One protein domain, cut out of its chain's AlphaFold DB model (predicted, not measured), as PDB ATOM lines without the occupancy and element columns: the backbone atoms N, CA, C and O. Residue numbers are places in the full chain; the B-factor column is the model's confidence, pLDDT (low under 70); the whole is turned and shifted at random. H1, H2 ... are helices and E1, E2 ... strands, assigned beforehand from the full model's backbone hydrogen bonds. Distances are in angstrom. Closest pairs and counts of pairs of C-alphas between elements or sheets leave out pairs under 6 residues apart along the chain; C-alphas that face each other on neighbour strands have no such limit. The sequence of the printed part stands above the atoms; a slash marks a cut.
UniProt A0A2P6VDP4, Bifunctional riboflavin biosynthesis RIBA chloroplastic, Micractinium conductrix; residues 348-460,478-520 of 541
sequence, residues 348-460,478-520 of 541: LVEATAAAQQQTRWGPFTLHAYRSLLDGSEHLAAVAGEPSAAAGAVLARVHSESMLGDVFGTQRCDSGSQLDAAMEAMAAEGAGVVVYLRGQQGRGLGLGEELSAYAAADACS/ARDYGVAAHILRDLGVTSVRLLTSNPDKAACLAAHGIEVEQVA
ATOM      1  N   LEU A 348      29.204   0.331  21.382       88.50
ATOM      2  CA  LEU A 348      28.538  -0.970  21.561       88.50
ATOM      3  C   LEU A 348      27.023  -0.888  21.784       88.50
ATOM      4  O   LEU A 348      26.351  -1.917  21.833       88.50
ATOM      5  N   VAL A 349      26.471   0.322  21.886       92.75
ATOM      6  CA  VAL A 349      25.031   0.553  22.049       92.75
ATOM      7  C   VAL A 349      24.533   1.627  21.092       92.75
ATOM      8  O   VAL A 349      25.269   2.541  20.710       92.75
ATOM      9  N   GLU A 350      23.262   1.532  20.727       95.00
ATOM     10  CA  GLU A 350      22.551   2.511  19.913       95.00
ATOM     11  C   GLU A 350      21.267   2.939  20.629       95.00
ATOM     12  O   GLU A 350      20.446   2.093  20.980       95.00
ATOM     13  N   ALA A 351      21.077   4.244  20.845       95.75
ATOM     14  CA  ALA A 351      19.807   4.779  21.329       95.75
ATOM     15  C   ALA A 351      18.747   4.668  20.220       95.75
ATOM     16  O   ALA A 351      18.887   5.287  19.164       95.75
ATOM     17  N   THR A 352      17.689   3.890  20.450       97.38
ATOM     18  CA  THR A 352      16.655   3.607  19.440       97.38
ATOM     19  C   THR A 352      15.401   4.458  19.611       97.38
ATOM     20  O   THR A 352      14.731   4.774  18.627       97.38
ATOM     21  N   ALA A 353      15.072   4.856  20.842       97.06
ATOM     22  CA  ALA A 353      13.930   5.714  21.142       97.06
ATOM     23  C   ALA A 353      14.111   6.444  22.479       97.06
ATOM     24  O   ALA A 353      14.825   5.972  23.362       97.06
ATOM     25  N   ALA A 354      13.414   7.568  22.651       97.38
ATOM     26  CA  ALA A 354      13.313   8.258  23.931       97.38
ATOM     27  C   ALA A 354      11.933   8.906  24.099       97.38
ATOM     28  O   ALA A 354      11.376   9.440  23.137       97.38
ATOM     29  N   ALA A 355      11.379   8.874  25.312       97.62
ATOM     30  CA  ALA A 355      10.117   9.536  25.627       97.62
ATOM     31  C   ALA A 355      10.048   9.977  27.093       97.62
ATOM     32  O   ALA A 355      10.411   9.225  27.995       97.62
ATOM     33  N   GLN A 356       9.498  11.167  27.342       97.25
ATOM     34  CA  GLN A 356       9.125  11.581  28.695       97.25
ATOM     35  C   GLN A 356       7.915  10.782  29.176       97.25
ATOM     36  O   GLN A 356       6.922  10.662  28.459       97.25
ATOM     37  N   GLN A 357       7.996  10.251  30.389       96.75
ATOM     38  CA  GLN A 357       6.966   9.431  31.009       96.75
ATOM     39  C   GLN A 357       6.662   9.931  32.415       96.75
ATOM     40  O   GLN A 357       7.560  10.301  33.172       96.75
ATOM     41  N   GLN A 358       5.379   9.898  32.770       96.25
ATOM     42  CA  GLN A 358       4.948  10.089  34.148       96.25
ATOM     43  C   GLN A 358       4.894   8.735  34.843       96.25
ATOM     44  O   GLN A 358       4.115   7.862  34.462       96.25
ATOM     45  N   THR A 359       5.740   8.562  35.852       95.38
ATOM     46  CA  THR A 359       5.832   7.333  36.643       95.38
ATOM     47  C   THR A 359       5.261   7.560  38.042       95.38
ATOM     48  O   THR A 359       5.014   8.697  38.444       95.38
ATOM     49  N   ARG A 360       5.099   6.487  38.828       95.31
ATOM     50  CA  ARG A 360       4.692   6.612  40.240       95.31
ATOM     51  C   ARG A 360       5.690   7.403  41.097       95.31
ATOM     52  O   ARG A 360       5.299   7.935  42.127       95.31
ATOM     53  N   TRP A 361       6.945   7.490  40.658       95.81
ATOM     54  CA  TRP A 361       8.019   8.201  41.351       95.81
ATOM     55  C   TRP A 361       8.192   9.645  40.873       95.81
ATOM     56  O   TRP A 361       8.928  10.404  41.489       95.81
ATOM     57  N   GLY A 362       7.520  10.034  39.785       94.06
ATOM     58  CA  GLY A 362       7.667  11.344  39.155       94.06
ATOM     59  C   GLY A 362       8.012  11.265  37.663       94.06
ATOM     60  O   GLY A 362       7.901  10.192  37.054       94.06
ATOM     61  N   PRO A 363       8.392  12.398  37.050       95.50
ATOM     62  CA  PRO A 363       8.733  12.464  35.637       95.50
ATOM     63  C   PRO A 363      10.125  11.883  35.363       95.50
ATOM     64  O   PRO A 363      11.096  12.256  36.015       95.50
ATOM     65  N   PHE A 364      10.220  11.023  34.351       97.94
ATOM     66  CA  PHE A 364      11.486  10.488  33.840       97.94
ATOM     67  C   PHE A 364      11.500  10.547  32.315       97.94
ATOM     68  O   PHE A 364      10.470  10.336  31.674       97.94
ATOM     69  N   THR A 365      12.671  10.758  31.722       97.88
ATOM     70  CA  THR A 365      12.889  10.444  30.308       97.88
ATOM     71  C   THR A 365      13.349   8.997  30.213       97.88
ATOM     72  O   THR A 365      14.356   8.609  30.800       97.88
ATOM     73  N   LEU A 366      12.581   8.175  29.507       98.06
ATOM     74  CA  LEU A 366      12.892   6.772  29.276       98.06
ATOM     75  C   LEU A 366      13.558   6.627  27.910       98.06
ATOM     76  O   LEU A 366      12.951   6.977  26.899       98.06
ATOM     77  N   HIS A 367      14.780   6.101  27.888       98.19
ATOM     78  CA  HIS A 367      15.563   5.835  26.684       98.19
ATOM     79  C   HIS A 367      15.645   4.330  26.435       98.19
ATOM     80  O   HIS A 367      16.021   3.576  27.333       98.19
ATOM     81  N   ALA A 368      15.326   3.897  25.220       97.94
ATOM     82  CA  ALA A 368      15.574   2.539  24.758       97.94
ATOM     83  C   ALA A 368      16.944   2.475  24.075       97.94
ATOM     84  O   ALA A 368      17.253   3.299  23.211       97.94
ATOM     85  N   TYR A 369      17.749   1.489  24.460       97.81
ATOM     86  CA  TYR A 369      19.073   1.232  23.905       97.81
ATOM     87  C   TYR A 369      19.140  -0.178  23.351       97.81
ATOM     88  O   TYR A 369      18.809  -1.125  24.055       97.81
ATOM     89  N   ARG A 370      19.630  -0.339  22.125       95.50
ATOM     90  CA  ARG A 370      19.926  -1.645  21.543       95.50
ATOM     91  C   ARG A 370      21.416  -1.941  21.662       95.50
ATOM     92  O   ARG A 370      22.242  -1.140  21.229       95.50
ATOM     93  N   SER A 371      21.756  -3.090  22.234       90.56
ATOM     94  CA  SER A 371      23.115  -3.629  22.232       90.56
ATOM     95  C   SER A 371      23.475  -4.104  20.824       90.56
ATOM     96  O   SER A 371      22.738  -4.867  20.197       90.56
ATOM     97  N   LEU A 372      24.619  -3.651  20.312       88.44
ATOM     98  CA  LEU A 372      25.135  -4.061  19.004       88.44
ATOM     99  C   LEU A 372      25.832  -5.427  19.052       88.44
ATOM    100  O   LEU A 372      26.149  -5.988  18.007       88.44
ATOM    101  N   LEU A 373      26.053  -5.974  20.250       82.69
ATOM    102  CA  LEU A 373      26.661  -7.289  20.427       82.69
ATOM    103  C   LEU A 373      25.640  -8.399  20.189       82.69
ATOM    104  O   LEU A 373      25.898  -9.333  19.432       82.69
ATOM    105  N   ASP A 374      24.482  -8.301  20.838       82.94
ATOM    106  CA  ASP A 374      23.472  -9.359  20.908       82.94
ATOM    107  C   ASP A 374      22.075  -8.938  20.446       82.94
ATOM    108  O   ASP A 374      21.194  -9.786  20.318       82.94
ATOM    109  N   GLY A 375      21.879  -7.656  20.133       88.25
ATOM    110  CA  GLY A 375      20.598  -7.119  19.698       88.25
ATOM    111  C   GLY A 375      19.591  -6.907  20.825       88.25
ATOM    112  O   GLY A 375      18.476  -6.481  20.523       88.25
ATOM    113  N   SER A 376      19.960  -7.179  22.082       90.38
ATOM    114  CA  SER A 376      19.100  -6.977  23.248       90.38
ATOM    115  C   SER A 376      18.743  -5.501  23.411       90.38
ATOM    116  O   SER A 376      19.572  -4.617  23.196       90.38
ATOM    117  N   GLU A 377      17.500  -5.224  23.808       95.19
ATOM    118  CA  GLU A 377      17.055  -3.869  24.131       95.19
ATOM    119  C   GLU A 377      17.055  -3.658  25.643       95.19
ATOM    120  O   GLU A 377      16.380  -4.390  26.368       95.19
ATOM    121  N   HIS A 378      17.769  -2.637  26.103       96.94
ATOM    122  CA  HIS A 378      17.868  -2.184  27.484       96.94
ATOM    123  C   HIS A 378      17.158  -0.836  27.651       96.94
ATOM    124  O   HIS A 378      16.885  -0.133  26.676       96.94
ATOM    125  N   LEU A 379      16.868  -0.465  28.896       97.94
ATOM    126  CA  LEU A 379      16.206   0.796  29.217       97.94
ATOM    127  C   LEU A 379      17.108   1.653  30.108       97.94
ATOM    128  O   LEU A 379      17.677   1.143  31.067       97.94
ATOM    129  N   ALA A 380      17.188   2.953  29.844       98.19
ATOM    130  CA  ALA A 380      17.692   3.929  30.804       98.19
ATOM    131  C   ALA A 380      16.564   4.876  31.226       98.19
ATOM    132  O   ALA A 380      15.953   5.532  30.383       98.19
ATOM    133  N   ALA A 381      16.276   4.943  32.523       97.94
ATOM    134  CA  ALA A 381      15.355   5.910  33.104       97.94
ATOM    135  C   ALA A 381      16.153   7.077  33.684       97.94
ATOM    136  O   ALA A 381      16.944   6.895  34.609       97.94
ATOM    137  N   VAL A 382      15.940   8.266  33.130       97.88
ATOM    138  CA  VAL A 382      16.705   9.473  33.440       97.88
ATOM    139  C   VAL A 382      15.819  10.483  34.164       97.88
ATOM    140  O   VAL A 382      14.788  10.903  33.633       97.88
ATOM    141  N   ALA A 383      16.221  10.870  35.373       95.56
ATOM    142  CA  ALA A 383      15.668  12.017  36.083       95.56
ATOM    143  C   ALA A 383      16.493  13.267  35.749       95.56
ATOM    144  O   ALA A 383      17.724  13.226  35.807       95.56
ATOM    145  N   GLY A 384      15.815  14.373  35.435       91.25
ATOM    146  CA  GLY A 384      16.459  15.655  35.133       91.25
ATOM    147  C   GLY A 384      17.400  15.606  33.927       91.25
ATOM    148  O   GLY A 384      17.133  14.908  32.953       91.25
ATOM    149  N   GLU A 385      18.497  16.361  34.011       87.44
ATOM    150  CA  GLU A 385      19.545  16.456  32.985       87.44
ATOM    151  C   GLU A 385      20.901  16.041  33.591       87.44
ATOM    152  O   GLU A 385      21.629  16.891  34.113       87.44
ATOM    153  N   PRO A 386      21.262  14.741  33.566       80.38
ATOM    154  CA  PRO A 386      22.504  14.234  34.160       80.38
ATOM    155  C   PRO A 386      23.774  14.910  33.641       80.38
ATOM    156  O   PRO A 386      24.716  15.121  34.400       80.38
ATOM    157  N   SER A 387      23.789  15.292  32.364       76.19
ATOM    158  CA  SER A 387      24.920  15.966  31.715       76.19
ATOM    159  C   SER A 387      25.193  17.373  32.266       76.19
ATOM    160  O   SER A 387      26.290  17.900  32.091       76.19
ATOM    161  N   ALA A 388      24.216  17.983  32.945       78.56
ATOM    162  CA  ALA A 388      24.340  19.296  33.571       78.56
ATOM    163  C   ALA A 388      24.758  19.225  35.053       78.56
ATOM    164  O   ALA A 388      24.901  20.268  35.699       78.56
ATOM    165  N   ALA A 389      24.939  18.025  35.615       76.19
ATOM    166  CA  ALA A 389      25.345  17.862  37.003       76.19
ATOM    167  C   ALA A 389      26.792  18.342  37.218       76.19
ATOM    168  O   ALA A 389      27.704  18.000  36.472       76.19
ATOM    169  N   ALA A 390      27.022  19.113  38.284       71.25
ATOM    170  CA  ALA A 390      28.349  19.635  38.631       71.25
ATOM    171  C   ALA A 390      29.296  18.580  39.250       71.25
ATOM    172  O   ALA A 390      30.430  18.903  39.596       71.25
ATOM    173  N   GLY A 391      28.833  17.340  39.428       82.38
ATOM    174  CA  GLY A 391      29.569  16.251  40.068       82.38
ATOM    175  C   GLY A 391      28.988  14.882  39.712       82.38
ATOM    176  O   GLY A 391      28.169  14.770  38.801       82.38
ATOM    177  N   ALA A 392      29.413  13.847  40.437       89.12
ATOM    178  CA  ALA A 392      29.022  12.467  40.168       89.12
ATOM    179  C   ALA A 392      27.497  12.257  40.253       89.12
ATOM    180  O   ALA A 392      26.860  12.549  41.272       89.12
ATOM    181  N   VAL A 393      26.926  11.716  39.175       94.88
ATOM    182  CA  VAL A 393      25.481  11.497  39.015       94.88
ATOM    183  C   VAL A 393      25.042  10.287  39.837       94.88
ATOM    184  O   VAL A 393      25.699   9.246  39.816       94.88
ATOM    185  N   LEU A 394      23.911  10.383  40.542       95.88
ATOM    186  CA  LEU A 394      23.325   9.222  41.210       95.88
ATOM    187  C   LEU A 394      22.893   8.182  40.167       95.88
ATOM    188  O   LEU A 394      22.050   8.465  39.316       95.88
ATOM    189  N   ALA A 395      23.445   6.973  40.238       96.81
ATOM    190  CA  ALA A 395      23.171   5.936  39.253       96.81
ATOM    191  C   ALA A 395      22.831   4.589  39.891       96.81
ATOM    192  O   ALA A 395      23.286   4.256  40.986       96.81
ATOM    193  N   ARG A 396      22.068   3.769  39.168       96.50
ATOM    194  CA  ARG A 396      21.848   2.356  39.487       96.50
ATOM    195  C   ARG A 396      21.919   1.524  38.221       96.50
ATOM    196  O   ARG A 396      21.180   1.770  37.277       96.50
ATOM    197  N   VAL A 397      22.734   0.475  38.253       96.62
ATOM    198  CA  VAL A 397      22.694  -0.591  37.247       96.62
ATOM    199  C   VAL A 397      21.824  -1.713  37.788       96.62
ATOM    200  O   VAL A 397      22.211  -2.450  38.701       96.62
ATOM    201  N   HIS A 398      20.611  -1.802  37.268       95.88
ATOM    202  CA  HIS A 398      19.597  -2.749  37.682       95.88
ATOM    203  C   HIS A 398      19.554  -3.933  36.715       95.88
ATOM    204  O   HIS A 398      19.420  -3.754  35.510       95.88
ATOM    205  N   SER A 399      19.688  -5.140  37.253       93.56
ATOM    206  CA  SER A 399      19.587  -6.380  36.481       93.56
ATOM    207  C   SER A 399      18.126  -6.800  36.454       93.56
ATOM    208  O   SER A 399      17.528  -6.867  37.523       93.56
ATOM    209  N   GLU A 400      17.576  -7.080  35.274       94.00
ATOM    210  CA  GLU A 400      16.182  -7.513  35.120       94.00
ATOM    211  C   GLU A 400      15.833  -8.677  36.054       94.00
ATOM    212  O   GLU A 400      16.525  -9.699  36.089       94.00
ATOM    213  N   SER A 401      14.739  -8.517  36.801       93.00
ATOM    214  CA  SER A 401      14.132  -9.574  37.597       93.00
ATOM    215  C   SER A 401      12.613  -9.495  37.475       93.00
ATOM    216  O   SER A 401      11.941  -8.911  38.312       93.00
ATOM    217  N   MET A 402      12.024 -10.132  36.465       94.25
ATOM    218  CA  MET A 402      10.571 -10.156  36.257       94.25
ATOM    219  C   MET A 402       9.809 -10.598  37.519       94.25
ATOM    220  O   MET A 402       8.790 -10.006  37.876       94.25
ATOM    221  N   LEU A 403      10.314 -11.614  38.226       92.94
ATOM    222  CA  LEU A 403       9.710 -12.105  39.468       92.94
ATOM    223  C   LEU A 403       9.711 -11.051  40.587       92.94
ATOM    224  O   LEU A 403       8.721 -10.943  41.310       92.94
ATOM    225  N   GLY A 404      10.789 -10.276  40.731       92.88
ATOM    226  CA  GLY A 404      10.900  -9.222  41.743       92.88
ATOM    227  C   GLY A 404      10.225  -7.917  41.324       92.88
ATOM    228  O   GLY A 404       9.417  -7.371  42.069       92.88
ATOM    229  N   ASP A 405      10.527  -7.439  40.124       94.19
ATOM    230  CA  ASP A 405      10.171  -6.109  39.629       94.19
ATOM    231  C   ASP A 405       8.699  -6.015  39.209       94.19
ATOM    232  O   ASP A 405       8.073  -4.968  39.367       94.19
ATOM    233  N   VAL A 406       8.142  -7.106  38.664       94.69
ATOM    234  CA  VAL A 406       6.762  -7.145  38.151       94.69
ATOM    235  C   VAL A 406       5.836  -7.900  39.098       94.69
ATOM    236  O   VAL A 406       4.754  -7.408  39.414       94.69
ATOM    237  N   PHE A 407       6.238  -9.090  39.559       94.44
ATOM    238  CA  PHE A 407       5.386  -9.932  40.410       94.44
ATOM    239  C   PHE A 407       5.577  -9.708  41.915       94.44
ATOM    240  O   PHE A 407       4.776 -10.221  42.696       94.44
ATOM    241  N   GLY A 408       6.596  -8.950  42.333       91.25
ATOM    242  CA  GLY A 408       6.822  -8.632  43.743       91.25
ATOM    243  C   GLY A 408       7.066  -9.865  44.615       91.25
ATOM    244  O   GLY A 408       6.559  -9.930  45.736       91.25
ATOM    245  N   THR A 409       7.783 -10.870  44.101       89.50
ATOM    246  CA  THR A 409       8.130 -12.060  44.892       89.50
ATOM    247  C   THR A 409       8.876 -11.673  46.168       89.50
ATOM    248  O   THR A 409       9.718 -10.782  46.158       89.50
ATOM    249  N   GLN A 410       8.613 -12.380  47.269       86.50
ATOM    250  CA  GLN A 410       9.333 -12.179  48.534       86.50
ATOM    251  C   GLN A 410      10.648 -12.974  48.609       86.50
ATOM    252  O   GLN A 410      11.338 -12.920  49.622       86.50
ATOM    253  N   ARG A 411      10.995 -13.724  47.551       83.00
ATOM    254  CA  ARG A 411      12.254 -14.491  47.458       83.00
ATOM    255  C   ARG A 411      13.454 -13.653  47.018       83.00
ATOM    256  O   ARG A 411      14.583 -14.121  47.105       83.00
ATOM    257  N   CYS A 412      13.226 -12.439  46.528       84.50
ATOM    258  CA  CYS A 412      14.279 -11.488  46.201       84.50
ATOM    259  C   CYS A 412      13.808 -10.066  46.508       84.50
ATOM    260  O   CYS A 412      12.616  -9.804  46.643       84.50
ATOM    261  N   ASP A 413      14.749  -9.138  46.617       87.88
ATOM    262  CA  ASP A 413      14.481  -7.738  46.938       87.88
ATOM    263  C   ASP A 413      14.599  -6.808  45.716       87.88
ATOM    264  O   ASP A 413      14.452  -5.593  45.868       87.88
ATOM    265  N   SER A 414      14.801  -7.354  44.505       90.94
ATOM    266  CA  SER A 414      15.041  -6.605  43.257       90.94
ATOM    267  C   SER A 414      14.042  -5.468  43.037       90.94
ATOM    268  O   SER A 414      14.468  -4.323  42.860       90.94
ATOM    269  N   GLY A 415      12.740  -5.757  43.162       92.31
ATOM    270  CA  GLY A 415      11.682  -4.763  42.993       92.31
ATOM    271  C   GLY A 415      11.767  -3.640  44.028       92.31
ATOM    272  O   GLY A 415      11.756  -2.467  43.672       92.31
ATOM    273  N   SER A 416      11.971  -3.973  45.307       92.19
ATOM    274  CA  SER A 416      12.121  -2.958  46.363       92.19
ATOM    275  C   SER A 416      13.359  -2.077  46.169       92.19
ATOM    276  O   SER A 416      13.318  -0.874  46.425       92.19
ATOM    277  N   GLN A 417      14.452  -2.648  45.658       92.81
ATOM    278  CA  GLN A 417      15.653  -1.888  45.349       92.81
ATOM    279  C   GLN A 417      15.491  -1.014  44.090       92.81
ATOM    280  O   GLN A 417      16.141   0.027  43.988       92.81
ATOM    281  N   LEU A 418      14.688  -1.441  43.106       95.19
ATOM    282  CA  LEU A 418      14.333  -0.614  41.947       95.19
ATOM    283  C   LEU A 418      13.514   0.598  42.398       95.19
ATOM    284  O   LEU A 418      13.883   1.725  42.076       95.19
ATOM    285  N   ASP A 419      12.474   0.369  43.201       94.94
ATOM    286  CA  ASP A 419      11.623   1.419  43.759       94.94
ATOM    287  C   ASP A 419      12.446   2.445  44.539       94.94
ATOM    288  O   ASP A 419      12.373   3.640  44.253       94.94
ATOM    289  N   ALA A 420      13.298   1.985  45.456       93.81
ATOM    290  CA  ALA A 420      14.098   2.875  46.288       93.81
ATOM    291  C   ALA A 420      15.099   3.721  45.477       93.81
ATOM    292  O   ALA A 420      15.382   4.865  45.831       93.81
ATOM    293  N   ALA A 421      15.622   3.190  44.369       95.00
ATOM    294  CA  ALA A 421      16.510   3.941  43.489       95.00
ATOM    295  C   ALA A 421      15.765   4.983  42.648       95.00
ATOM    296  O   ALA A 421      16.236   6.112  42.536       95.00
ATOM    297  N   MET A 422      14.599   4.626  42.103       96.38
ATOM    298  CA  MET A 422      13.748   5.568  41.374       96.38
ATOM    299  C   MET A 422      13.288   6.715  42.288       96.38
ATOM    300  O   MET A 422      13.342   7.875  41.883       96.38
ATOM    301  N   GLU A 423      12.913   6.421  43.539       95.38
ATOM    302  CA  GLU A 423      12.578   7.436  44.549       95.38
ATOM    303  C   GLU A 423      13.756   8.360  44.864       95.38
ATOM    304  O   GLU A 423      13.595   9.581  44.870       95.38
ATOM    305  N   ALA A 424      14.946   7.798  45.098       93.62
ATOM    306  CA  ALA A 424      16.136   8.582  45.416       93.62
ATOM    307  C   ALA A 424      16.503   9.553  44.280       93.62
ATOM    308  O   ALA A 424      16.790  10.721  44.535       93.62
ATOM    309  N   MET A 425      16.430   9.099  43.025       93.56
ATOM    310  CA  MET A 425      16.729   9.933  41.855       93.56
ATOM    311  C   MET A 425      15.672  11.013  41.622       93.56
ATOM    312  O   MET A 425      16.015  12.146  41.291       93.56
ATOM    313  N   ALA A 426      14.394  10.691  41.832       92.50
ATOM    314  CA  ALA A 426      13.326  11.681  41.759       92.50
ATOM    315  C   ALA A 426      13.472  12.763  42.843       92.50
ATOM    316  O   ALA A 426      13.261  13.942  42.562       92.50
ATOM    317  N   ALA A 427      13.865  12.378  44.062       92.19
ATOM    318  CA  ALA A 427      14.091  13.305  45.168       92.19
ATOM    319  C   ALA A 427      15.308  14.219  44.944       92.19
ATOM    320  O   ALA A 427      15.261  15.394  45.304       92.19
ATOM    321  N   GLU A 428      16.384  13.699  44.345       91.00
ATOM    322  CA  GLU A 428      17.571  14.487  43.994       91.00
ATOM    323  C   GLU A 428      17.337  15.386  42.766       91.00
ATOM    324  O   GLU A 428      17.970  16.431  42.623       91.00
ATOM    325  N   GLY A 429      16.401  15.007  41.891       89.81
ATOM    326  CA  GLY A 429      16.081  15.725  40.657       89.81
ATOM    327  C   GLY A 429      17.064  15.465  39.511       89.81
ATOM    328  O   GLY A 429      16.890  16.027  38.432       89.81
ATOM    329  N   ALA A 430      18.068  14.613  39.728       91.75
ATOM    330  CA  ALA A 430      19.026  14.155  38.731       91.75
ATOM    331  C   ALA A 430      19.448  12.709  39.030       91.75
ATOM    332  O   ALA A 430      19.763  12.372  40.171       91.75
ATOM    333  N   GLY A 431      19.475  11.847  38.012       95.44
ATOM    334  CA  GLY A 431      19.951  10.474  38.179       95.44
ATOM    335  C   GLY A 431      19.616   9.548  37.017       95.44
ATOM    336  O   GLY A 431      18.810   9.893  36.153       95.44
ATOM    337  N   VAL A 432      20.244   8.369  36.995       97.69
ATOM    338  CA  VAL A 432      20.061   7.370  35.932       97.69
ATOM    339  C   VAL A 432      19.892   5.960  36.500       97.69
ATOM    340  O   VAL A 432      20.806   5.419  37.126       97.69
ATOM    341  N   VAL A 433      18.763   5.305  36.213       97.88
ATOM    342  CA  VAL A 433      18.642   3.842  36.335       97.88
ATOM    343  C   VAL A 433      18.879   3.216  34.969       97.88
ATOM    344  O   VAL A 433      18.100   3.440  34.048       97.88
ATOM    345  N   VAL A 434      19.905   2.379  34.844       98.00
ATOM    346  CA  VAL A 434      20.096   1.500  33.685       98.00
ATOM    347  C   VAL A 434      19.494   0.136  34.009       98.00
ATOM    348  O   VAL A 434      19.996  -0.568  34.880       98.00
ATOM    349  N   TYR A 435      18.423  -0.238  33.318       97.44
ATOM    350  CA  TYR A 435      17.738  -1.522  33.436       97.44
ATOM    351  C   TYR A 435      18.238  -2.483  32.346       97.44
ATOM    352  O   TYR A 435      17.861  -2.396  31.172       97.44
ATOM    353  N   LEU A 436      19.114  -3.404  32.743       95.12
ATOM    354  CA  LEU A 436      19.721  -4.402  31.871       95.12
ATOM    355  C   LEU A 436      18.811  -5.625  31.737       95.12
ATOM    356  O   LEU A 436      18.745  -6.478  32.624       95.12
ATOM    357  N   ARG A 437      18.127  -5.702  30.596       93.75
ATOM    358  CA  ARG A 437      17.363  -6.877  30.160       93.75
ATOM    359  C   ARG A 437      18.263  -8.054  29.781       93.75
ATOM    360  O   ARG A 437      19.422  -7.853  29.425       93.75
ATOM    361  N   GLY A 438      17.724  -9.268  29.877       86.25
ATOM    362  CA  GLY A 438      18.443 -10.518  29.611       86.25
ATOM    363  C   GLY A 438      19.248 -11.052  30.802       86.25
ATOM    364  O   GLY A 438      19.982 -12.019  30.650       86.25
ATOM    365  N   GLN A 439      19.114 -10.450  31.991       88.06
ATOM    366  CA  GLN A 439      19.870 -10.833  33.197       88.06
ATOM    367  C   GLN A 439      19.075 -11.660  34.218       88.06
ATOM    368  O   GLN A 439      19.596 -11.961  35.299       88.06
ATOM    369  N   GLN A 440      17.843 -12.053  33.876       89.06
ATOM    370  CA  GLN A 440      16.995 -12.921  34.698       89.06
ATOM    371  C   GLN A 440      17.763 -14.171  35.151       89.06
ATOM    372  O   GLN A 440      18.508 -14.760  34.365       89.06
ATOM    373  N   GLY A 441      17.590 -14.587  36.409       81.12
ATOM    374  CA  GLY A 441      18.224 -15.802  36.922       81.12
ATOM    375  C   GLY A 441      19.750 -15.776  36.875       81.12
ATOM    376  O   GLY A 441      20.355 -16.797  36.568       81.12
ATOM    377  N   ARG A 442      20.379 -14.613  37.106       81.81
ATOM    378  CA  ARG A 442      21.837 -14.407  36.939       81.81
ATOM    379  C   ARG A 442      22.325 -14.671  35.503       81.81
ATOM    380  O   ARG A 442      23.441 -15.130  35.295       81.81
ATOM    381  N   GLY A 443      21.476 -14.378  34.517       81.19
ATOM    382  CA  GLY A 443      21.753 -14.593  33.092       81.19
ATOM    383  C   GLY A 443      21.388 -15.987  32.568       81.19
ATOM    384  O   GLY A 443      21.515 -16.228  31.373       81.19
ATOM    385  N   LEU A 444      20.894 -16.895  33.418       80.94
ATOM    386  CA  LEU A 444      20.457 -18.241  33.009       80.94
ATOM    387  C   LEU A 444      19.029 -18.261  32.441       80.94
ATOM    388  O   LEU A 444      18.613 -19.223  31.798       80.94
ATOM    389  N   GLY A 445      18.269 -17.189  32.672       86.56
ATOM    390  CA  GLY A 445      16.887 -17.061  32.238       86.56
ATOM    391  C   GLY A 445      15.865 -17.545  33.269       86.56
ATOM    392  O   GLY A 445      16.170 -18.168  34.284       86.56
ATOM    393  N   LEU A 446      14.598 -17.234  32.986       89.56
ATOM    394  CA  LEU A 446      13.481 -17.437  33.913       89.56
ATOM    395  C   LEU A 446      13.235 -18.913  34.266       89.56
ATOM    396  O   LEU A 446      12.880 -19.226  35.398       89.56
ATOM    397  N   GLY A 447      13.391 -19.817  33.293       89.81
ATOM    398  CA  GLY A 447      13.132 -21.247  33.487       89.81
ATOM    399  C   GLY A 447      14.114 -21.895  34.463       89.81
ATOM    400  O   GLY A 447      13.691 -22.643  35.346       89.81
ATOM    401  N   GLU A 448      15.399 -21.561  34.345       87.81
ATOM    402  CA  GLU A 448      16.444 -22.047  35.252       87.81
ATOM    403  C   GLU A 448      16.270 -21.471  36.658       87.81
ATOM    404  O   GLU A 448      16.359 -22.202  37.639       87.81
ATOM    405  N   GLU A 449      15.907 -20.190  36.776       88.31
ATOM    406  CA  GLU A 449      15.627 -19.578  38.079       88.31
ATOM    407  C   GLU A 449      14.452 -20.242  38.806       88.31
ATOM    408  O   GLU A 449      14.556 -20.569  39.989       88.31
ATOM    409  N   LEU A 450      13.350 -20.513  38.100       90.38
ATOM    410  CA  LEU A 450      12.210 -21.230  38.677       90.38
ATOM    411  C   LEU A 450      12.558 -22.681  39.030       90.38
ATOM    412  O   LEU A 450      12.071 -23.198  40.036       90.38
ATOM    413  N   SER A 451      13.409 -23.330  38.233       87.56
ATOM    414  CA  SER A 451      13.874 -24.695  38.500       87.56
ATOM    415  C   SER A 451      14.761 -24.747  39.744       87.56
ATOM    416  O   SER A 451      14.559 -25.610  40.599       87.56
ATOM    417  N   ALA A 452      15.672 -23.782  39.903       83.81
ATOM    418  CA  ALA A 452      16.493 -23.623  41.099       83.81
ATOM    419  C   ALA A 452      15.629 -23.379  42.345       83.81
ATOM    420  O   ALA A 452      15.823 -24.016  43.378       83.81
ATOM    421  N   TYR A 453      14.607 -22.530  42.234       85.81
ATOM    422  CA  TYR A 453      13.629 -22.307  43.297       85.81
ATOM    423  C   TYR A 453      12.831 -23.557  43.669       85.81
ATOM    424  O   TYR A 453      12.662 -23.832  44.856       85.81
ATOM    425  N   ALA A 454      12.377 -24.339  42.689       86.56
ATOM    426  CA  ALA A 454      11.682 -25.597  42.948       86.56
ATOM    427  C   ALA A 454      12.604 -26.637  43.612       86.56
ATOM    428  O   ALA A 454      12.177 -27.356  44.517       86.56
ATOM    429  N   ALA A 455      13.873 -26.700  43.197       82.81
ATOM    430  CA  ALA A 455      14.876 -27.568  43.803       82.81
ATOM    431  C   ALA A 455      15.184 -27.162  45.254       82.81
ATOM    432  O   ALA A 455      15.239 -28.025  46.133       82.81
ATOM    433  N   ALA A 456      15.315 -25.859  45.520       79.25
ATOM    434  CA  ALA A 456      15.502 -25.324  46.865       79.25
ATOM    435  C   ALA A 456      14.308 -25.649  47.775       79.25
ATOM    436  O   ALA A 456      14.507 -26.142  48.885       79.25
ATOM    437  N   ASP A 457      13.075 -25.480  47.286       81.38
ATOM    438  CA  ASP A 457      11.862 -25.846  48.027       81.38
ATOM    439  C   ASP A 457      11.838 -27.346  48.361       81.38
ATOM    440  O   ASP A 457      11.612 -27.727  49.513       81.38
ATOM    441  N   ALA A 458      12.135 -28.203  47.379       75.62
ATOM    442  CA  ALA A 458      12.171 -29.653  47.560       75.62
ATOM    443  C   ALA A 458      13.252 -30.094  48.558       75.62
ATOM    444  O   ALA A 458      13.030 -31.007  49.354       75.62
ATOM    445  N   CYS A 459      14.411 -29.435  48.545       66.06
ATOM    446  CA  CYS A 459      15.493 -29.749  49.463       66.06
ATOM    447  C   CYS A 459      15.233 -29.204  50.875       66.06
ATOM    448  O   CYS A 459      15.495 -29.928  51.832       66.06
ATOM    449  N   SER A 460      14.633 -28.013  51.016       60.16
ATOM    450  CA  SER A 460      14.232 -27.428  52.311       60.16
ATOM    451  C   SER A 460      13.275 -28.326  53.105       60.16
ATOM    452  O   SER A 460      13.306 -28.343  54.332       60.16
ATOM    453  N   ALA A 478      26.560 -15.133  35.288       60.53
ATOM    454  CA  ALA A 478      26.833 -14.855  33.878       60.53
ATOM    455  C   ALA A 478      26.463 -13.415  33.470       60.53
ATOM    456  O   ALA A 478      26.374 -13.102  32.281       60.53
ATOM    457  N   ARG A 479      26.177 -12.536  34.438       75.25
ATOM    458  CA  ARG A 479      25.769 -11.153  34.163       75.25
ATOM    459  C   ARG A 479      26.953 -10.298  33.717       75.25
ATOM    460  O   ARG A 479      27.962 -10.208  34.407       75.25
ATOM    461  N   ASP A 480      26.754  -9.579  32.618       73.38
ATOM    462  CA  ASP A 480      27.680  -8.572  32.095       73.38
ATOM    463  C   ASP A 480      27.112  -7.160  32.311       73.38
ATOM    464  O   ASP A 480      25.947  -6.886  32.015       73.38
ATOM    465  N   TYR A 481      27.927  -6.249  32.842       83.81
ATOM    466  CA  TYR A 481      27.540  -4.865  33.118       83.81
ATOM    467  C   TYR A 481      28.209  -3.846  32.182       83.81
ATOM    468  O   TYR A 481      27.924  -2.653  32.304       83.81
ATOM    469  N   GLY A 482      29.038  -4.281  31.226       82.69
ATOM    470  CA  GLY A 482      29.758  -3.401  30.302       82.69
ATOM    471  C   GLY A 482      28.818  -2.538  29.465       82.69
ATOM    472  O   GLY A 482      29.010  -1.328  29.341       82.69
ATOM    473  N   VAL A 483      27.702  -3.116  29.009       88.69
ATOM    474  CA  VAL A 483      26.635  -2.394  28.294       88.69
ATOM    475  C   VAL A 483      26.126  -1.181  29.085       88.69
ATOM    476  O   VAL A 483      25.861  -0.133  28.496       88.69
ATOM    477  N   ALA A 484      26.040  -1.269  30.419       93.06
ATOM    478  CA  ALA A 484      25.598  -0.136  31.230       93.06
ATOM    479  C   ALA A 484      26.584   1.033  31.193       93.06
ATOM    480  O   ALA A 484      26.151   2.182  31.160       93.06
ATOM    481  N   ALA A 485      27.890   0.761  31.151       91.19
ATOM    482  CA  ALA A 485      28.893   1.811  31.022       91.19
ATOM    483  C   ALA A 485      28.783   2.539  29.672       91.19
ATOM    484  O   ALA A 485      28.866   3.766  29.630       91.19
ATOM    485  N   HIS A 486      28.509   1.812  28.584       91.31
ATOM    486  CA  HIS A 486      28.265   2.428  27.276       91.31
ATOM    487  C   HIS A 486      27.002   3.292  27.257       91.31
ATOM    488  O   HIS A 486      27.032   4.391  26.706       91.31
ATOM    489  N   ILE A 487      25.916   2.830  27.887       95.00
ATOM    490  CA  ILE A 487      24.677   3.609  28.024       95.00
ATOM    491  C   ILE A 487      24.936   4.895  28.819       95.00
ATOM    492  O   ILE A 487      24.550   5.975  28.382       95.00
ATOM    493  N   LEU A 488      25.624   4.804  29.961       94.25
ATOM    494  CA  LEU A 488      25.963   5.973  30.778       94.25
ATOM    495  C   LEU A 488      26.812   6.982  29.995       94.25
ATOM    496  O   LEU A 488      26.519   8.175  30.018       94.25
ATOM    497  N   ARG A 489      27.811   6.506  29.243       90.94
ATOM    498  CA  ARG A 489      28.668   7.368  28.424       90.94
ATOM    499  C   ARG A 489      27.900   8.056  27.294       90.94
ATOM    500  O   ARG A 489      28.138   9.235  27.047       90.94
ATOM    501  N   ASP A 490      26.977   7.354  26.636       92.62
ATOM    502  CA  ASP A 490      26.102   7.936  25.607       92.62
ATOM    503  C   ASP A 490      25.193   9.035  26.187       92.62
ATOM    504  O   ASP A 490      25.007  10.078  25.566       92.62
ATOM    505  N   LEU A 491      24.739   8.870  27.436       93.56
ATOM    506  CA  LEU A 491      24.017   9.896  28.204       93.56
ATOM    507  C   LEU A 491      24.913  11.048  28.710       93.56
ATOM    508  O   LEU A 491      24.427  11.953  29.391       93.56
ATOM    509  N   GLY A 492      26.215  11.033  28.407       91.31
ATOM    510  CA  GLY A 492      27.182  12.037  28.858       91.31
ATOM    511  C   GLY A 492      27.606  11.894  30.323       91.31
ATOM    512  O   GLY A 492      28.146  12.837  30.894       91.31
ATOM    513  N   VAL A 493      27.365  10.735  30.942       92.38
ATOM    514  CA  VAL A 493      27.700  10.453  32.342       92.38
ATOM    515  C   VAL A 493      28.996   9.650  32.414       92.38
ATOM    516  O   VAL A 493      29.039   8.487  32.019       92.38
ATOM    517  N   THR A 494      30.054  10.258  32.951       89.19
ATOM    518  CA  THR A 494      31.379   9.624  33.114       89.19
ATOM    519  C   THR A 494      31.782   9.408  34.572       89.19
ATOM    520  O   THR A 494      32.781   8.748  34.831       89.19
ATOM    521  N   SER A 495      31.014   9.941  35.526       93.06
ATOM    522  CA  SER A 495      31.266   9.815  36.963       93.06
ATOM    523  C   SER A 495      29.949   9.587  37.697       93.06
ATOM    524  O   SER A 495      28.979  10.324  37.480       93.06
ATOM    525  N   VAL A 496      29.886   8.545  38.529       95.38
ATOM    526  CA  VAL A 496      28.655   8.098  39.185       95.38
ATOM    527  C   VAL A 496      28.829   7.822  40.672       95.38
ATOM    528  O   VAL A 496      29.813   7.228  41.109       95.38
ATOM    529  N   ARG A 497      27.790   8.163  41.437       95.62
ATOM    530  CA  ARG A 497      27.523   7.599  42.762       95.62
ATOM    531  C   ARG A 497      26.623   6.388  42.573       95.62
ATOM    532  O   ARG A 497      25.416   6.525  42.370       95.62
ATOM    533  N   LEU A 498      27.219   5.202  42.549       96.12
ATOM    534  CA  LEU A 498      26.539   3.970  42.169       96.12
ATOM    535  C   LEU A 498      25.847   3.331  43.377       96.12
ATOM    536  O   LEU A 498      26.511   2.821  44.278       96.12
ATOM    537  N   LEU A 499      24.513   3.289  43.351       95.19
ATOM    538  CA  LEU A 499      23.676   2.580  44.321       95.19
ATOM    539  C   LEU A 499      23.792   1.060  44.126       95.19
ATOM    540  O   LEU A 499      22.991   0.446  43.409       95.19
ATOM    541  N   THR A 500      24.793   0.438  44.752       91.00
ATOM    542  CA  THR A 500      25.037  -1.009  44.655       91.00
ATOM    543  C   THR A 500      25.719  -1.574  45.900       91.00
ATOM    544  O   THR A 500      26.652  -0.990  46.444       91.00
ATOM    545  N   SER A 501      25.294  -2.766  46.321       87.19
ATOM    546  CA  SER A 501      26.044  -3.629  47.246       87.19
ATOM    547  C   SER A 501      26.928  -4.648  46.513       87.19
ATOM    548  O   SER A 501      27.766  -5.282  47.143       87.19
ATOM    549  N   ASN A 502      26.762  -4.797  45.194       84.25
ATOM    550  CA  ASN A 502      27.549  -5.710  44.372       84.25
ATOM    551  C   ASN A 502      28.854  -5.020  43.910       84.25
ATOM    552  O   ASN A 502      28.757  -4.075  43.111       84.25
ATOM    553  N   PRO A 503      30.041  -5.471  44.373       84.12
ATOM    554  CA  PRO A 503      31.328  -4.907  43.969       84.12
ATOM    555  C   PRO A 503      31.646  -5.145  42.486       84.12
ATOM    556  O   PRO A 503      32.304  -4.304  41.878       84.12
ATOM    557  N   ASP A 504      31.125  -6.207  41.870       83.81
ATOM    558  CA  ASP A 504      31.389  -6.540  40.465       83.81
ATOM    559  C   ASP A 504      30.764  -5.514  39.521       83.81
ATOM    560  O   ASP A 504      31.354  -5.163  38.503       83.81
ATOM    561  N   LYS A 505      29.604  -4.949  39.886       88.88
ATOM    562  CA  LYS A 505      29.001  -3.834  39.136       88.88
ATOM    563  C   LYS A 505      29.917  -2.616  39.151       88.88
ATOM    564  O   LYS A 505      30.167  -2.026  38.106       88.88
ATOM    565  N   ALA A 506      30.430  -2.252  40.326       89.25
ATOM    566  CA  ALA A 506      31.332  -1.113  40.462       89.25
ATOM    567  C   ALA A 506      32.643  -1.346  39.697       89.25
ATOM    568  O   ALA A 506      33.069  -0.481  38.933       89.25
ATOM    569  N   ALA A 507      33.236  -2.533  39.844       83.88
ATOM    570  CA  ALA A 507      34.456  -2.914  39.146       83.88
ATOM    571  C   ALA A 507      34.268  -2.939  37.625       83.88
ATOM    572  O   ALA A 507      35.118  -2.427  36.907       83.88
ATOM    573  N   CYS A 508      33.150  -3.476  37.131       83.25
ATOM    574  CA  CYS A 508      32.852  -3.519  35.706       83.25
ATOM    575  C   CYS A 508      32.690  -2.108  35.126       83.25
ATOM    576  O   CYS A 508      33.306  -1.801  34.112       83.25
ATOM    577  N   LEU A 509      31.945  -1.212  35.785       87.81
ATOM    578  CA  LEU A 509      31.793   0.172  35.315       87.81
ATOM    579  C   LEU A 509      33.134   0.921  35.313       87.81
ATOM    580  O   LEU A 509      33.461   1.584  34.327       87.81
ATOM    581  N   ALA A 510      33.933   0.758  36.370       85.88
ATOM    582  CA  ALA A 510      35.284   1.309  36.438       85.88
ATOM    583  C   ALA A 510      36.187   0.758  35.325       85.88
ATOM    584  O   ALA A 510      36.899   1.518  34.670       85.88
ATOM    585  N   ALA A 511      36.087  -0.543  35.038       76.31
ATOM    586  CA  ALA A 511      36.790  -1.207  33.943       76.31
ATOM    587  C   ALA A 511      36.343  -0.739  32.542       76.31
ATOM    588  O   ALA A 511      36.984  -1.083  31.557       76.31
ATOM    589  N   HIS A 512      35.267   0.047  32.449       78.56
ATOM    590  CA  HIS A 512      34.775   0.675  31.221       78.56
ATOM    591  C   HIS A 512      34.854   2.210  31.295       78.56
ATOM    592  O   HIS A 512      34.146   2.919  30.579       78.56
ATOM    593  N   GLY A 513      35.710   2.752  32.161       79.69
ATOM    594  CA  GLY A 513      36.097   4.163  32.151       79.69
ATOM    595  C   GLY A 513      35.077   5.092  32.800       79.69
ATOM    596  O   GLY A 513      35.090   6.290  32.530       79.69
ATOM    597  N   ILE A 514      34.181   4.547  33.626       87.75
ATOM    598  CA  ILE A 514      33.296   5.333  34.482       87.75
ATOM    599  C   ILE A 514      33.962   5.484  35.849       87.75
ATOM    600  O   ILE A 514      34.334   4.496  36.476       87.75
ATOM    601  N   GLU A 515      34.090   6.705  36.351       91.25
ATOM    602  CA  GLU A 515      34.503   6.927  37.736       91.25
ATOM    603  C   GLU A 515      33.366   6.504  38.673       91.25
ATOM    604  O   GLU A 515      32.243   6.993  38.554       91.25
ATOM    605  N   VAL A 516      33.635   5.577  39.596       93.06
ATOM    606  CA  VAL A 516      32.602   5.010  40.473       93.06
ATOM    607  C   VAL A 516      32.897   5.328  41.933       93.06
ATOM    608  O   VAL A 516      33.860   4.828  42.512       93.06
ATOM    609  N   GLU A 517      32.000   6.085  42.560       94.25
ATOM    610  CA  GLU A 517      31.842   6.135  44.011       94.25
ATOM    611  C   GLU A 517      30.730   5.156  44.405       94.25
ATOM    612  O   GLU A 517      29.561   5.349  44.067       94.25
ATOM    613  N   GLN A 518      31.072   4.070  45.098       90.88
ATOM    614  CA  GLN A 518      30.070   3.096  45.527       90.88
ATOM    615  C   GLN A 518      29.291   3.623  46.737       90.88
ATOM    616  O   GLN A 518      29.869   3.937  47.775       90.88
ATOM    617  N   VAL A 519      27.964   3.656  46.620       91.25
ATOM    618  CA  VAL A 519      27.050   4.086  47.681       91.25
ATOM    619  C   VAL A 519      26.124   2.929  48.037       91.25
ATOM    620  O   VAL A 519      25.561   2.264  47.164       91.25
ATOM    621  N   ALA A 520      25.958   2.674  49.336       85.19
ATOM    622  CA  ALA A 520      25.040   1.644  49.801       85.19
ATOM    623  C   ALA A 520      23.602   1.977  49.357       85.19
ATOM    624  O   ALA A 520      23.177   3.129  49.488       85.19
TER     625      ALA A 520
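Overview. This is residues 348 to 460 and 478 to 520 of the 541 residues of the protein "Bifunctional riboflavin biosynthesis RIBA chloroplastic" of Micractinium conductrix (UniProt A0A2P6VDP4). Picture a strongly twisted sheet of seven strands in three layers, with H2 on one face and H5 and H6 on the other, the sheet curling round both H2 and H5. From this body H4 runs off as an arm after the small H3, and its residues 454 to 460 stick out. The 156 printed residues hold six named helices and seven named strands, in the order E1 E2 E3 E4 H1 H2 E5 H3 H4 H5 E6 H6 E7, a mixed class; the sheet, also mixed, has the order E1 E2 E3 E5 E4 E6 E7. The whole is compact, with a radius of gyration of the C-alphas of 15.6 A, and its spans are 52 by 33 by 29 A.

Arrangement. Start at edge strand E1, residues 349 to 359, which bends by 66 degrees at residue 356. With E2, residues 362 to 371, and E3, residues 377 to 383, it makes a meander of two hairpins, each strand the antiparallel neighbour of the one before; look for N 355 and O 366, 2.9 A, and N 367 and O 380, 2.8 A, within hydrogen-bond range. E5, residues 431 to 436, is antiparallel to E3, with N 381 and O 433 at 2.8 A, and parallel to E4, residues 393 to 399, with N 434 and O 396 at 2.8 A. E6, residues 495 to 499, is parallel to E4, with N 395 and O 497 at 2.9 A, and to edge strand E7, residues 515 to 519, with N 498 and O 517 at 2.8 A. H2, residues 414 to 428, is on the sheet, its C-alpha 425 being 4.9 A from C-alpha 431 of E5, their closest. Its residues 414 to 418 alone touch H1, residues 402 to 406; the closest C-alphas, of Asp 405 and Gly 415, are 3.9 A apart. On the opposite face is H5, residues 482 to 490, closest to E5 at C-alphas 484 and 434, 6.2 A. H6, residues 503 to 510, touches H5, closest at C-alphas 509 and 485, 5.4 A, at a steep tilt of 43 degrees, the same way; its height over the sheet is 8.5 A. E4, H1 H2, E5 and E6, H6, E7 are strand-helix-strand units, parallel neighbour strands joined through helices, with right-handed crossovers. H3, residues 440 to 443, and H4, residues 446 to 460, touch only at the corner, through residues 446 to 449 of H4, closest at C-alphas 441 and 449, 4.7 A. Every O i to N i+4 pair is within hydrogen-bond range in H1, H2, H4, H5 and H6; H3 is too short for one.

Along the chain. Find C-alpha 349 at (25.031, 0.553, 22.049), where E1 begins; it spans 25.1 A, E2 27.4 A. H2 runs 21.3 A from C-alpha 414 at (15.041, -6.605, 43.257), and H4 20.9 A. E7 ends at C-alpha 519, (27.050, 4.086, 47.681).

Size, cuts and confidence. The C-alphas farthest apart, of Ala 390 and Ala 458, are 52.6 A apart. Residues 461 to 477 are not printed, and C-alphas 460 and 478 stand 25.6 A apart across that cut. Of the links printed whole, E3 to E4 and H1 to H2 are short and the others tight. Mean pLDDT of the printed part is 89.9; residues 459, 460 and 478 are under 70.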